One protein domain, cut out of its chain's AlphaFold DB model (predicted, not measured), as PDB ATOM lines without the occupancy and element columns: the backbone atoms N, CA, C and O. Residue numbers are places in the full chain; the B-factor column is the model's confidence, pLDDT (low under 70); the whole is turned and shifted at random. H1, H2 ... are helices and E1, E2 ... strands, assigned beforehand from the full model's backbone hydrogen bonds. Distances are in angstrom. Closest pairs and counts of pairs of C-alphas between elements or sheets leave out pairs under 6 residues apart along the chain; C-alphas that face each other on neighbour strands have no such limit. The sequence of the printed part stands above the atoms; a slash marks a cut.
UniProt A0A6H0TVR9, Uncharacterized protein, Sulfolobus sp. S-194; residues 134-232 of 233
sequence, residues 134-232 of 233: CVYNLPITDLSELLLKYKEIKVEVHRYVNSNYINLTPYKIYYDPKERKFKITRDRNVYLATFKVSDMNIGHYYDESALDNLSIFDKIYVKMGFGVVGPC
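Overview. This is residues 134 to 232 of the 233 residues of an uncharacterized protein of Sulfolobus sp. S-194 (UniProt A0A6H0TVR9). A strongly twisted sheet of four strands, E2, E5, E1 and E6, is met at E1 by the small hairpin of E3 and E4; H1 and H3 each only graze the sheet, and short H2 sits by E4. Residues 163 to 168 of the long link from E2 to E3 stick out from this body as a free loop. The printed part has 99 residues with three named helices and six named strands, in the order E1 H1 E2 E3 E4 E5 H2 H3 E6; both sheets are antiparallel, the larger ordered E2 - E5 - E1 - E6, and the class is mixed, helices and strands. It is compact, with a radius of gyration of the C-alphas of 13.3 A, yet elongated, spanning 41 by 24 by 24 A.

Along the chain. Find C-alpha 134 at (29.463, -15.701, 142.336); from there E1 runs 16.0 A to residue 140. Beside E1 on one side look for E5, residues 191 to 197, 18.2 A, and beside E5 for E2, residues 153 to 157, 12.9 A; on the other side of E1 is E6, residues 228 to 231, 9.7 A, ending at C-alpha 231 at (29.880, -9.788, 142.716). E3 is residues 172 to 176, 12.5 A, and E4 residues 181 to 185, 12.7 A. H1 is residues 144 to 149, 8.8 A, H2 residues 208 to 211, 5.7 A, and H3 runs 14.3 A from C-alpha 216 at (25.282, -19.622, 167.586) to residue 225.

Arrangement. Start at inner strand E1: N 140 and O 191 of E5 are 2.9 A apart, and N 136 and O 228 of E6 2.8 A. At E2, N 154 and O 194 of E5 are 2.8 A apart. E1, H1 and E2 form a split strand-helix-strand unit, two strands running the same way with E5 between them, and its crossover is right-handed. H1 only grazes the sheet with residues 146 to 149, and H3 with residues 222 to 225. The closest C-alphas of E1 and E3, Pro 139 and Tyr 174, are 4.6 A apart. In the hairpin E3 and E4, N 174 and O 183 are 2.9 A apart. The closest C-alphas of E4 and H2, Lys 181 and Ala 210, are 4.1 A apart. H2 and H3 are close but not clearly touching, with C-alphas 211 and 219 6.0 A apart. In H1 and H3 every O i to N i+4 pair is within hydrogen-bond range; H2 is too short for one.

Size, cuts and confidence. Look for the two farthest C-alphas at Asn 167 and Ser 198, 41.0 A apart. The printed part has no cut, and the link E2 to E3 is long. The pLDDT is under 70 in residues 158 to 171 and residue 188.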
ATOM      1  N   CYS A 134      28.730 -14.511 141.961       95.69
ATOM      2  CA  CYS A 134      29.463 -15.701 142.336       95.69
ATOM      3  C   CYS A 134      29.045 -16.135 143.741       95.69
ATOM      4  O   CYS A 134      28.868 -15.309 144.639       95.69
ATOM      5  N   VAL A 135      28.929 -17.446 143.935       95.75
ATOM      6  CA  VAL A 135      28.841 -18.063 145.260       95.75
ATOM      7  C   VAL A 135      30.260 -18.228 145.775       95.75
ATOM      8  O   VAL A 135      31.076 -18.844 145.095       95.75
ATOM      9  N   TYR A 136      30.560 -17.707 146.960       95.00
ATOM     10  CA  TYR A 136      31.898 -17.762 147.546       95.00
ATOM     11  C   TYR A 136      32.024 -18.848 148.609       95.00
ATOM     12  O   TYR A 136      31.272 -18.884 149.584       95.00
ATOM     13  N   ASN A 137      33.047 -19.689 148.445       93.12
ATOM     14  CA  ASN A 137      33.512 -20.670 149.425       93.12
ATOM     15  C   ASN A 137      32.409 -21.559 150.020       93.12
ATOM     16  O   ASN A 137      32.420 -21.818 151.218       93.12
ATOM     17  N   LEU A 138      31.454 -22.041 149.224       93.88
ATOM     18  CA  LEU A 138      30.477 -23.018 149.707       93.88
ATOM     19  C   LEU A 138      31.225 -24.290 150.156       93.88
ATOM     20  O   LEU A 138      31.951 -24.856 149.333       93.88
ATOM     21  N   PRO A 139      31.109 -24.732 151.422       92.06
ATOM     22  CA  PRO A 139      31.798 -25.917 151.899       92.06
ATOM     23  C   PRO A 139      31.012 -27.171 151.510       92.06
ATOM     24  O   PRO A 139      29.804 -27.215 151.687       92.06
ATOM     25  N   ILE A 140      31.675 -28.199 151.000       90.81
ATOM     26  CA  ILE A 140      31.032 -29.381 150.392       90.81
ATOM     27  C   ILE A 140      31.996 -30.560 150.443       90.81
ATOM     28  O   ILE A 140      33.212 -30.395 150.351       90.81
ATOM     29  N   THR A 141      31.456 -31.763 150.588       88.50
ATOM     30  CA  THR A 141      32.230 -33.012 150.615       88.50
ATOM     31  C   THR A 141      32.236 -33.727 149.265       88.50
ATOM     32  O   THR A 141      33.229 -34.369 148.933       88.50
ATOM     33  N   ASP A 142      31.181 -33.557 148.466       87.12
ATOM     34  CA  ASP A 142      31.048 -34.093 147.112       87.12
ATOM     35  C   ASP A 142      30.841 -32.946 146.110       87.12
ATOM     36  O   ASP A 142      29.946 -32.115 146.265       87.12
ATOM     37  N   LEU A 143      31.700 -32.888 145.091       87.06
ATOM     38  CA  LEU A 143      31.672 -31.869 144.039       87.06
ATOM     39  C   LEU A 143      30.836 -32.289 142.824       87.06
ATOM     40  O   LEU A 143      30.584 -31.450 141.961       87.06
ATOM     41  N   SER A 144      30.420 -33.554 142.737       87.38
ATOM     42  CA  SER A 144      29.840 -34.150 141.527       87.38
ATOM     43  C   SER A 144      28.627 -33.370 141.014       87.38
ATOM     44  O   SER A 144      28.577 -33.005 139.842       87.38
ATOM     45  N   GLU A 145      27.684 -33.027 141.895       82.94
ATOM     46  CA  GLU A 145      26.483 -32.265 141.522       82.94
ATOM     47  C   GLU A 145      26.808 -30.847 141.034       82.94
ATOM     48  O   GLU A 145      26.192 -30.344 140.096       82.94
ATOM     49  N   LEU A 146      27.796 -30.200 141.650       85.25
ATOM     50  CA  LEU A 146      28.190 -28.844 141.286       85.25
ATOM     51  C   LEU A 146      28.919 -28.823 139.950       85.25
ATOM     52  O   LEU A 146      28.599 -27.979 139.119       85.25
ATOM     53  N   LEU A 147      29.831 -29.770 139.721       86.56
ATOM     54  CA  LEU A 147      30.561 -29.915 138.459       86.56
ATOM     55  C   LEU A 147      29.631 -30.210 137.275       86.56
ATOM     56  O   LEU A 147      29.921 -29.793 136.158       86.56
ATOM     57  N   LEU A 148      28.505 -30.892 137.509       85.94
ATOM     58  CA  LEU A 148      27.468 -31.089 136.490       85.94
ATOM     59  C   LEU A 148      26.692 -29.802 136.187       85.94
ATOM     60  O   LEU A 148      26.278 -29.583 135.049       85.94
ATOM     61  N   LYS A 149      26.472 -28.960 137.202       85.75
ATOM     62  CA  LYS A 149      25.614 -27.773 137.107       85.75
ATOM     63  C   LYS A 149      26.354 -26.519 136.637       85.75
ATOM     64  O   LYS A 149      25.768 -25.705 135.925       85.75
ATOM     65  N   TYR A 150      27.614 -26.345 137.024       86.56
ATOM     66  CA  TYR A 150      28.376 -25.120 136.781       86.56
ATOM     67  C   TYR A 150      29.655 -25.413 135.998       86.56
ATOM     68  O   TYR A 150      30.453 -26.266 136.372       86.56
ATOM     69  N   LYS A 151      29.858 -24.664 134.909       77.56
ATOM     70  CA  LYS A 151      31.008 -24.841 134.006       77.56
ATOM     71  C   LYS A 151      32.310 -24.267 134.568       77.56
ATOM     72  O   LYS A 151      33.378 -24.803 134.300       77.56
ATOM     73  N   GLU A 152      32.222 -23.187 135.338       84.44
ATOM     74  CA  GLU A 152      33.374 -22.496 135.920       84.44
ATOM     75  C   GLU A 152      33.312 -22.595 137.445       84.44
ATOM     76  O   GLU A 152      32.548 -21.885 138.103       84.44
ATOM     77  N   ILE A 153      34.114 -23.506 138.005       87.06
ATOM     78  CA  ILE A 153      34.218 -23.722 139.449       87.06
ATOM     79  C   ILE A 153      35.681 -23.642 139.858       87.06
ATOM     80  O   ILE A 153      36.524 -24.409 139.393       87.06
ATOM     81  N   LYS A 154      35.968 -22.747 140.796       87.56
ATOM     82  CA  LYS A 154      37.221 -22.738 141.538       87.56
ATOM     83  C   LYS A 154      37.031 -23.540 142.819       87.56
ATOM     84  O   LYS A 154      36.156 -23.231 143.625       87.56
ATOM     85  N   VAL A 155      37.877 -24.543 143.022       85.19
ATOM     86  CA  VAL A 155      37.850 -25.392 144.216       85.19
ATOM     87  C   VAL A 155      39.124 -25.180 145.019       85.19
ATOM     88  O   VAL A 155      40.227 -25.358 144.507       85.19
ATOM     89  N   GLU A 156      38.974 -24.838 146.293       81.25
ATOM     90  CA  GLU A 156      40.072 -24.815 147.258       81.25
ATOM     91  C   GLU A 156      39.852 -25.905 148.311       81.25
ATOM     92  O   GLU A 156      38.743 -26.116 148.797       81.25
ATOM     93  N   VAL A 157      40.907 -26.626 148.691       74.62
ATOM     94  CA  VAL A 157      40.808 -27.600 149.785       74.62
ATOM     95  C   VAL A 157      40.895 -26.845 151.106       74.62
ATOM     96  O   VAL A 157      41.950 -26.288 151.429       74.62
ATOM     97  N   HIS A 158      39.823 -26.859 151.904       66.06
ATOM     98  CA  HIS A 158      39.867 -26.277 153.242       66.06
ATOM     99  C   HIS A 158      40.709 -27.175 154.151       66.06
ATOM    100  O   HIS A 158      40.226 -28.126 154.775       66.06
ATOM    101  N   ARG A 159      41.999 -26.862 154.282       55.22
ATOM    102  CA  ARG A 159      42.799 -27.399 155.382       55.22
ATOM    103  C   ARG A 159      42.359 -26.676 156.647       55.22
ATOM    104  O   ARG A 159      42.802 -25.565 156.909       55.22
ATOM    105  N   TYR A 160      41.463 -27.294 157.414       52.94
ATOM    106  CA  TYR A 160      41.179 -26.858 158.779       52.94
ATOM    107  C   TYR A 160      42.465 -27.015 159.589       52.94
ATOM    108  O   TYR A 160      42.779 -28.102 160.073       52.94
ATOM    109  N   VAL A 161      43.249 -25.943 159.682       44.75
ATOM    110  CA  VAL A 161      44.389 -25.874 160.593       44.75
ATOM    111  C   VAL A 161      43.803 -25.579 161.973       44.75
ATOM    112  O   VAL A 161      43.764 -24.441 162.427       44.75
ATOM    113  N   ASN A 162      43.217 -26.606 162.590       36.44
ATOM    114  CA  ASN A 162      42.712 -26.523 163.954       36.44
ATOM    115  C   ASN A 162      43.889 -26.375 164.915       36.44
ATOM    116  O   ASN A 162      44.572 -27.353 165.205       36.44
ATOM    117  N   SER A 163      44.110 -25.157 165.405       38.84
ATOM    118  CA  SER A 163      44.872 -24.923 166.641       38.84
ATOM    119  C   SER A 163      44.628 -23.565 167.309       38.84
ATOM    120  O   SER A 163      45.152 -23.350 168.394       38.84
ATOM    121  N   ASN A 164      43.866 -22.638 166.712       37.28
ATOM    122  CA  ASN A 164      43.734 -21.286 167.277       37.28
ATOM    123  C   ASN A 164      42.543 -21.100 168.229       37.28
ATOM    124  O   ASN A 164      42.509 -20.099 168.934       37.28
ATOM    125  N   TYR A 165      41.601 -22.045 168.290       44.38
ATOM    126  CA  TYR A 165      40.471 -21.988 169.220       44.38
ATOM    127  C   TYR A 165      40.668 -23.037 170.310       44.38
ATOM    128  O   TYR A 165      40.512 -24.235 170.073       44.38
ATOM    129  N   ILE A 166      41.049 -22.588 171.503       40.16
ATOM    130  CA  ILE A 166      41.133 -23.440 172.691       40.16
ATOM    131  C   ILE A 166      39.728 -24.025 172.946       40.16
ATOM    132  O   ILE A 166      38.762 -23.275 173.038       40.16
ATOM    133  N   ASN A 167      39.622 -25.357 173.041       43.53
ATOM    134  CA  ASN A 167      38.407 -26.134 173.359       43.53
ATOM    135  C   ASN A 167      37.306 -26.287 172.283       43.53
ATOM    136  O   ASN A 167      36.219 -26.756 172.617       43.53
ATOM    137  N   LEU A 168      37.556 -26.000 170.998       48.62
ATOM    138  CA  LEU A 168      36.620 -26.389 169.928       48.62
ATOM    139  C   LEU A 168      37.021 -27.737 169.310       48.62
ATOM    140  O   LEU A 168      38.150 -27.935 168.859       48.62
ATOM    141  N   THR A 169      36.086 -28.691 169.317       46.75
ATOM    142  CA  THR A 169      36.272 -30.022 168.715       46.75
ATOM    143  C   THR A 169      36.476 -29.849 167.199       46.75
ATOM    144  O   THR A 169      35.803 -29.010 166.607       46.75
ATOM    145  N   PRO A 170      37.375 -30.606 166.534       54.22
ATOM    146  CA  PRO A 170      37.885 -30.282 165.195       54.22
ATOM    147  C   PRO A 170      36.922 -30.594 164.039       54.22
ATOM    148  O   PRO A 170      37.350 -30.936 162.933       54.22
ATOM    149  N   TYR A 171      35.624 -30.557 164.302       60.62
ATOM    150  CA  TYR A 171      34.620 -30.942 163.341       60.62
ATOM    151  C   TYR A 171      34.432 -29.864 162.269       60.62
ATOM    152  O   TYR A 171      34.623 -28.672 162.506       60.62
ATOM    153  N   LYS A 172      34.134 -30.304 161.047       77.81
ATOM    154  CA  LYS A 172      34.085 -29.449 159.859       77.81
ATOM    155  C   LYS A 172      32.655 -29.294 159.406       77.81
ATOM    156  O   LYS A 172      31.925 -30.279 159.358       77.81
ATOM    157  N   ILE A 173      32.285 -28.080 159.036       86.19
ATOM    158  CA  ILE A 173      30.955 -27.789 158.517       86.19
ATOM    159  C   ILE A 173      30.992 -27.944 156.996       86.19
ATOM    160  O   ILE A 173      31.917 -27.453 156.344       86.19
ATOM    161  N   TYR A 174      30.005 -28.639 156.438       90.81
ATOM    162  CA  TYR A 174      29.761 -28.717 154.999       90.81
ATOM    163  C   TYR A 174      28.271 -28.546 154.708       90.81
ATOM    164  O   TYR A 174      27.427 -28.835 155.553       90.81
ATOM    165  N   TYR A 175      27.955 -28.056 153.518       91.88
ATOM    166  CA  TYR A 175      26.609 -27.941 152.991       91.88
ATOM    167  C   TYR A 175      26.263 -29.218 152.231       91.88
ATOM    168  O   TYR A 175      26.983 -29.608 151.313       91.88
ATOM    169  N   ASP A 176      25.172 -29.869 152.621       90.31
ATOM    170  CA  ASP A 176      24.595 -31.002 151.907       90.31
ATOM    171  C   ASP A 176      23.582 -30.473 150.878       90.31
ATOM    172  O   ASP A 176      22.517 -29.992 151.280       90.31
ATOM    173  N   PRO A 177      23.873 -30.530 149.564       86.88
ATOM    174  CA  PRO A 177      22.976 -29.976 148.555       86.88
ATOM    175  C   PRO A 177      21.639 -30.720 148.449       86.88
ATOM    176  O   PRO A 177      20.641 -30.106 148.065       86.88
ATOM    177  N   LYS A 178      21.599 -32.011 148.814       87.25
ATOM    178  CA  LYS A 178      20.392 -32.846 148.734       87.25
ATOM    179  C   LYS A 178      19.412 -32.496 149.841       87.25
ATOM    180  O   LYS A 178      18.222 -32.338 149.589       87.25
ATOM    181  N   GLU A 179      19.922 -32.345 151.059       88.62
ATOM    182  CA  GLU A 179      19.103 -31.981 152.221       88.62
ATOM    183  C   GLU A 179      18.953 -30.472 152.415       88.62
ATOM    184  O   GLU A 179      18.128 -30.045 153.223       88.62
ATOM    185  N   ARG A 180      19.740 -29.669 151.688       90.50
ATOM    186  CA  ARG A 180      19.817 -28.206 151.813       90.50
ATOM    187  C   ARG A 180      20.102 -27.747 153.244       90.50
ATOM    188  O   ARG A 180      19.514 -26.789 153.738       90.50
ATOM    189  N   LYS A 181      20.998 -28.456 153.931       93.06
ATOM    190  CA  LYS A 181      21.356 -28.205 155.334       93.06
ATOM    191  C   LYS A 181      22.856 -28.242 155.535       93.06
ATOM    192  O   LYS A 181      23.571 -28.977 154.854       93.06
ATOM    193  N   PHE A 182      23.325 -27.490 156.525       91.06
ATOM    194  CA  PHE A 182      24.685 -27.642 157.010       91.06
ATOM    195  C   PHE A 182      24.793 -28.824 157.966       91.06
ATOM    196  O   PHE A 182      23.969 -29.019 158.864       91.06
ATOM    197  N   LYS A 183      25.845 -29.609 157.763       89.94
ATOM    198  CA  LYS A 183      26.169 -30.795 158.541       89.94
ATOM    199  C   LYS A 183      27.602 -30.733 159.020       89.94
ATOM    200  O   LYS A 183      28.459 -30.050 158.457       89.94
ATOM    201  N   ILE A 184      27.845 -31.487 160.078       84.69
ATOM    202  CA  ILE A 184      29.143 -31.605 160.710       84.69
ATOM    203  C   ILE A 184      29.763 -32.939 160.290       84.69
ATOM    204  O   ILE A 184      29.139 -33.987 160.441       84.69
ATOM    205  N   THR A 185      30.996 -32.913 159.790       80.50
ATOM    206  CA  THR A 185      31.768 -34.116 159.455       80.50
ATOM    207  C   THR A 185      33.087 -34.179 160.223       80.50
ATOM    208  O   THR A 185      33.688 -33.160 160.584       80.50
ATOM    209  N   ARG A 186      33.548 -35.410 160.467       75.81
ATOM    210  CA  ARG A 186      34.903 -35.719 160.951       75.81
ATOM    211  C   ARG A 186      35.872 -36.026 159.806       75.81
ATOM    212  O   ARG A 186      37.062 -36.222 160.058       75.81
ATOM    213  N   ASP A 187      35.386 -36.055 158.566       70.62
ATOM    214  CA  ASP A 187      36.195 -36.375 157.399       70.62
ATOM    215  C   ASP A 187      37.343 -35.391 157.205       70.62
ATOM    216  O   ASP A 187      37.318 -34.208 157.573       70.62
ATOM    217  N   ARG A 188      38.417 -35.889 156.595       66.44
ATOM    218  CA  ARG A 188      39.623 -35.086 156.389       66.44
ATOM    219  C   ARG A 188      39.445 -34.020 155.307       66.44
ATOM    220  O   ARG A 188      40.103 -32.984 155.404       66.44
ATOM    221  N   ASN A 189      38.517 -34.202 154.374       74.44
ATOM    222  CA  ASN A 189      38.416 -33.358 153.189       74.44
ATOM    223  C   ASN A 189      37.057 -32.658 153.132       74.44
ATOM    224  O   ASN A 189      36.023 -33.307 153.045       74.44
ATOM    225  N   VAL A 190      37.087 -31.328 153.173       84.69
ATOM    226  CA  VAL A 190      35.962 -30.462 152.812       84.69
ATOM    227  C   VAL A 190      36.502 -29.461 151.802       84.69
ATOM    228  O   VAL A 190      37.550 -28.841 152.024       84.69
ATOM    229  N   TYR A 191      35.813 -29.348 150.679       88.75
ATOM    230  CA  TYR A 191      36.139 -28.443 149.589       88.75
ATOM    231  C   TYR A 191      35.399 -27.125 149.781       88.75
ATOM    232  O   TYR A 191      34.256 -27.130 150.219       88.75
ATOM    233  N   LEU A 192      36.039 -26.010 149.438       90.50
ATOM    234  CA  LEU A 192      35.394 -24.714 149.264       90.50
ATOM    235  C   LEU A 192      35.221 -24.487 147.772       90.50
ATOM    236  O   LEU A 192      36.207 -24.262 147.065       90.50
ATOM    237  N   ALA A 193      33.986 -24.549 147.292       92.31
ATOM    238  CA  ALA A 193      33.687 -24.188 145.917       92.31
ATOM    239  C   ALA A 193      33.305 -22.716 145.818       92.31
ATOM    240  O   ALA A 193      32.479 -22.210 146.577       92.31
ATOM    241  N   THR A 194      33.904 -22.049 144.840       94.50
ATOM    242  CA  THR A 194      33.488 -20.737 144.360       94.50
ATOM    243  C   THR A 194      33.104 -20.868 142.894       94.50
ATOM    244  O   THR A 194      33.889 -21.400 142.110       94.50
ATOM    245  N   PHE A 195      31.909 -20.429 142.516       94.25
ATOM    246  CA  PHE A 195      31.389 -20.608 141.156       94.25
ATOM    247  C   PHE A 195      30.435 -19.486 140.761       94.25
ATOM    248  O   PHE A 195      29.783 -18.883 141.617       94.25
ATOM    249  N   LYS A 196      30.362 -19.214 139.457       94.25
ATOM    250  CA  LYS A 196      29.490 -18.190 138.872       94.25
ATOM    251  C   LYS A 196      28.034 -18.668 138.821       94.25
ATOM    252  O   LYS A 196      27.773 -19.835 138.529       94.25
ATOM    253  N   VAL A 197      27.094 -17.761 139.078       92.25
ATOM    254  CA  VAL A 197      25.644 -17.997 139.037       92.25
ATOM    255  C   VAL A 197      24.948 -16.925 138.192       92.25
ATOM    256  O   VAL A 197      25.333 -15.760 138.234       92.25
ATOM    257  N   SER A 198      23.944 -17.324 137.404       85.19
ATOM    258  CA  SER A 198      23.157 -16.431 136.534       85.19
ATOM    259  C   SER A 198      21.857 -15.956 137.181       85.19
ATOM    260  O   SER A 198      21.483 -14.801 137.023       85.19
ATOM    261  N   ASP A 199      21.194 -16.832 137.940       81.56
ATOM    262  CA  ASP A 199      19.807 -16.644 138.381       81.56
ATOM    263  C   ASP A 199      19.697 -16.664 139.912       81.56
ATOM    264  O   ASP A 199      18.983 -17.478 140.501       81.56
ATOM    265  N   MET A 200      20.466 -15.803 140.582       89.06
ATOM    266  CA  MET A 200      20.414 -15.643 142.037       89.06
ATOM    267  C   MET A 200      20.483 -14.175 142.437       89.06
ATOM    268  O   MET A 200      21.106 -13.364 141.761       89.06
ATOM    269  N   ASN A 201      19.863 -13.852 143.569       91.75
ATOM    270  CA  ASN A 201      19.969 -12.535 144.185       91.75
ATOM    271  C   ASN A 201      21.152 -12.490 145.159       91.75
ATOM    272  O   ASN A 201      21.588 -13.517 145.679       91.75
ATOM    273  N   ILE A 202      21.639 -11.280 145.440       94.69
ATOM    274  CA  ILE A 202      22.611 -11.026 146.509       94.69
ATOM    275  C   ILE A 202      22.054 -11.548 147.834       94.69
ATOM    276  O   ILE A 202      20.913 -11.250 148.193       94.69
ATOM    277  N   GLY A 203      22.875 -12.290 148.569       94.31
ATOM    278  CA  GLY A 203      22.445 -12.978 149.778       94.31
ATOM    279  C   GLY A 203      23.279 -14.220 150.027       94.31
ATOM    280  O   GLY A 203      24.500 -14.215 149.856       94.31
ATOM    281  N   HIS A 204      22.614 -15.309 150.384       94.88
ATOM    282  CA  HIS A 204      23.241 -16.599 150.628       94.88
ATOM    283  C   HIS A 204      22.720 -17.634 149.636       94.88
ATOM    284  O   HIS A 204      21.581 -17.579 149.186       94.88
ATOM    285  N   TYR A 205      23.571 -18.598 149.294       94.44
ATOM    286  CA  TYR A 205      23.225 -19.725 148.423       94.44
ATOM    287  C   TYR A 205      22.214 -20.693 149.070       94.44
ATOM    288  O   TYR A 205      21.658 -21.562 148.401       94.44
ATOM    289  N   TYR A 206      22.014 -20.568 150.379       92.81
ATOM    290  CA  TYR A 206      21.174 -21.419 151.209       92.81
ATOM    291  C   TYR A 206      20.145 -20.573 151.964       92.81
ATOM    292  O   TYR A 206      20.382 -19.399 152.247       92.81
ATOM    293  N   ASP A 207      19.038 -21.202 152.348       90.56
ATOM    294  CA  ASP A 207      18.010 -20.590 153.192       90.56
ATOM    295  C   ASP A 207      18.439 -20.576 154.668       90.56
ATOM    296  O   ASP A 207      19.195 -21.445 155.108       90.56
ATOM    297  N   GLU A 208      17.922 -19.645 155.477       87.69
ATOM    298  CA  GLU A 208      18.303 -19.547 156.899       87.69
ATOM    299  C   GLU A 208      18.043 -20.837 157.693       87.69
ATOM    300  O   GLU A 208      18.836 -21.180 158.571       87.69
ATOM    301  N   SER A 209      17.010 -21.608 157.334       91.88
ATOM    302  CA  SER A 209      16.710 -22.911 157.949       91.88
ATOM    303  C   SER A 209      17.819 -23.952 157.749       91.88
ATOM    304  O   SER A 209      17.908 -24.935 158.486       91.88
ATOM    305  N   ALA A 210      18.716 -23.755 156.774       91.81
ATOM    306  CA  ALA A 210      19.889 -24.611 156.594       91.81
ATOM    307  C   ALA A 210      20.837 -24.562 157.807       91.81
ATOM    308  O   ALA A 210      21.661 -25.465 157.981       91.81
ATOM    309  N   LEU A 211      20.725 -23.516 158.635       90.38
ATOM    310  CA  LEU A 211      21.571 -23.246 159.793       90.38
ATOM    311  C   LEU A 211      20.989 -23.770 161.112       90.38
ATOM    312  O   LEU A 211      21.652 -23.649 162.140       90.38
ATOM    313  N   ASP A 212      19.775 -24.326 161.129       88.38
ATOM    314  CA  ASP A 212      19.038 -24.624 162.369       88.38
ATOM    315  C   ASP A 212      19.802 -25.529 163.341       88.38
ATOM    316  O   ASP A 212      19.772 -25.292 164.547       88.38
ATOM    317  N   ASN A 213      20.572 -26.482 162.808       86.50
ATOM    318  CA  ASN A 213      21.338 -27.468 163.576       86.50
ATOM    319  C   ASN A 213      22.695 -26.961 164.102       86.50
ATOM    320  O   ASN A 213      23.428 -27.723 164.732       86.50
ATOM    321  N   LEU A 214      23.074 -25.719 163.801       86.19
ATOM    322  CA  LEU A 214      24.381 -25.168 164.157       86.19
ATOM    323  C   LEU A 214      24.336 -24.390 165.478       86.19
ATOM    324  O   LEU A 214      23.318 -23.793 165.834       86.19
ATOM    325  N   SER A 215      25.466 -24.345 166.190       85.38
ATOM    326  CA  SER A 215      25.623 -23.469 167.356       85.38
ATOM    327  C   SER A 215      25.605 -21.990 166.943       85.38
ATOM    328  O   SER A 215      25.857 -21.667 165.786       85.38
ATOM    329  N   ILE A 216      25.351 -21.068 167.878       84.62
ATOM    330  CA  ILE A 216      25.282 -19.622 167.586       84.62
ATOM    331  C   ILE A 216      26.550 -19.129 166.861       84.62
ATOM    332  O   ILE A 216      26.445 -18.476 165.823       84.62
ATOM    333  N   PHE A 217      27.743 -19.500 167.340       83.69
ATOM    334  CA  PHE A 217      29.016 -19.119 166.711       83.69
ATOM    335  C   PHE A 217      29.218 -19.753 165.333       83.69
ATOM    336  O   PHE A 217      29.696 -19.083 164.419       83.69
ATOM    337  N   ASP A 218      28.800 -21.006 165.155       86.25
ATOM    338  CA  ASP A 218      28.863 -21.675 163.854       86.25
ATOM    339  C   ASP A 218      27.922 -21.006 162.842       86.25
ATOM    340  O   ASP A 218      28.318 -20.781 161.700       86.25
ATOM    341  N   LYS A 219      26.708 -20.611 163.260       89.12
ATOM    342  CA  LYS A 219      25.768 -19.860 162.408       89.12
ATOM    343  C   LYS A 219      26.385 -18.548 161.935       89.12
ATOM    344  O   LYS A 219      26.326 -18.243 160.748       89.12
ATOM    345  N   ILE A 220      27.002 -17.796 162.847       89.50
ATOM    346  CA  ILE A 220      27.662 -16.519 162.544       89.50
ATOM    347  C   ILE A 220      28.805 -16.727 161.547       89.50
ATOM    348  O   ILE A 220      28.881 -16.033 160.533       89.50
ATOM    349  N   TYR A 221      29.660 -17.721 161.798       90.56
ATOM    350  CA  TYR A 221      30.770 -18.043 160.908       90.56
ATOM    351  C   TYR A 221      30.289 -18.416 159.501       90.56
ATOM    352  O   TYR A 221      30.815 -17.904 158.509       90.56
ATOM    353  N   VAL A 222      29.258 -19.260 159.411       91.75
ATOM    354  CA  VAL A 222      28.681 -19.711 158.140       91.75
ATOM    355  C   VAL A 222      28.022 -18.556 157.385       91.75
ATOM    356  O   VAL A 222      28.312 -18.386 156.199       91.75
ATOM    357  N   LYS A 223      27.233 -17.711 158.062       92.94
ATOM    358  CA  LYS A 223      26.616 -16.510 157.470       92.94
ATOM    359  C   LYS A 223      27.651 -15.552 156.882       92.94
ATOM    360  O   LYS A 223      27.454 -15.029 155.788       92.94
ATOM    361  N   MET A 224      28.765 -15.344 157.582       94.50
ATOM    362  CA  MET A 224      29.801 -14.409 157.142       94.50
ATOM    363  C   MET A 224      30.727 -14.984 156.066       94.50
ATOM    364  O   MET A 224      31.221 -14.233 155.227       94.50
ATOM    365  N   GLY A 225      31.033 -16.282 156.119       92.00
ATOM    366  CA  GLY A 225      32.171 -16.856 155.397       92.00
ATOM    367  C   GLY A 225      31.831 -17.807 154.258       92.00
ATOM    368  O   GLY A 225      32.668 -17.989 153.373       92.00
ATOM    369  N   PHE A 226      30.648 -18.421 154.265       93.50
ATOM    370  CA  PHE A 226      30.324 -19.538 153.382       93.50
ATOM    371  C   PHE A 226      29.084 -19.264 152.542       93.50
ATOM    372  O   PHE A 226      28.084 -18.755 153.039       93.50
ATOM    373  N   GLY A 227      29.135 -19.663 151.271       93.81
ATOM    374  CA  GLY A 227      27.988 -19.616 150.367       93.81
ATOM    375  C   GLY A 227      27.444 -18.207 150.120       93.81
ATOM    376  O   GLY A 227      26.283 -18.075 149.755       93.81
ATOM    377  N   VAL A 228      28.248 -17.165 150.341       96.31
ATOM    378  CA  VAL A 228      27.846 -15.769 150.127       96.31
ATOM    379  C   VAL A 228      27.728 -15.513 148.626       96.31
ATOM    380  O   VAL A 228      28.673 -15.787 147.884       96.31
ATOM    381  N   VAL A 229      26.584 -14.994 148.184       96.44
ATOM    382  CA  VAL A 229      26.323 -14.583 146.801       96.44
ATOM    383  C   VAL A 229      26.640 -13.099 146.676       96.44
ATOM    384  O   VAL A 229      25.928 -12.249 147.214       96.44
ATOM    385  N   GLY A 230      27.721 -12.786 145.971       95.62
ATOM    386  CA  GLY A 230      28.187 -11.417 145.753       95.62
ATOM    387  C   GLY A 230      28.816 -11.244 144.372       95.62
ATOM    388  O   GLY A 230      28.885 -12.213 143.613       95.62
ATOM    389  N   PRO A 231      29.275 -10.030 144.020       95.44
ATOM    390  CA  PRO A 231      29.880  -9.788 142.716       95.44
ATOM    391  C   PRO A 231      31.101 -10.678 142.497       95.44
ATOM    392  O   PRO A 231      31.917 -10.816 143.410       95.44
ATOM    393  N   CYS A 232      31.246 -11.229 141.292       92.12
ATOM    394  CA  CYS A 232      32.458 -11.952 140.909       92.12
ATOM    395  C   CYS A 232      33.697 -11.026 140.934       92.12
ATOM    396  O   CYS A 232      33.599  -9.826 140.657       92.12
TER     397      CYS A 232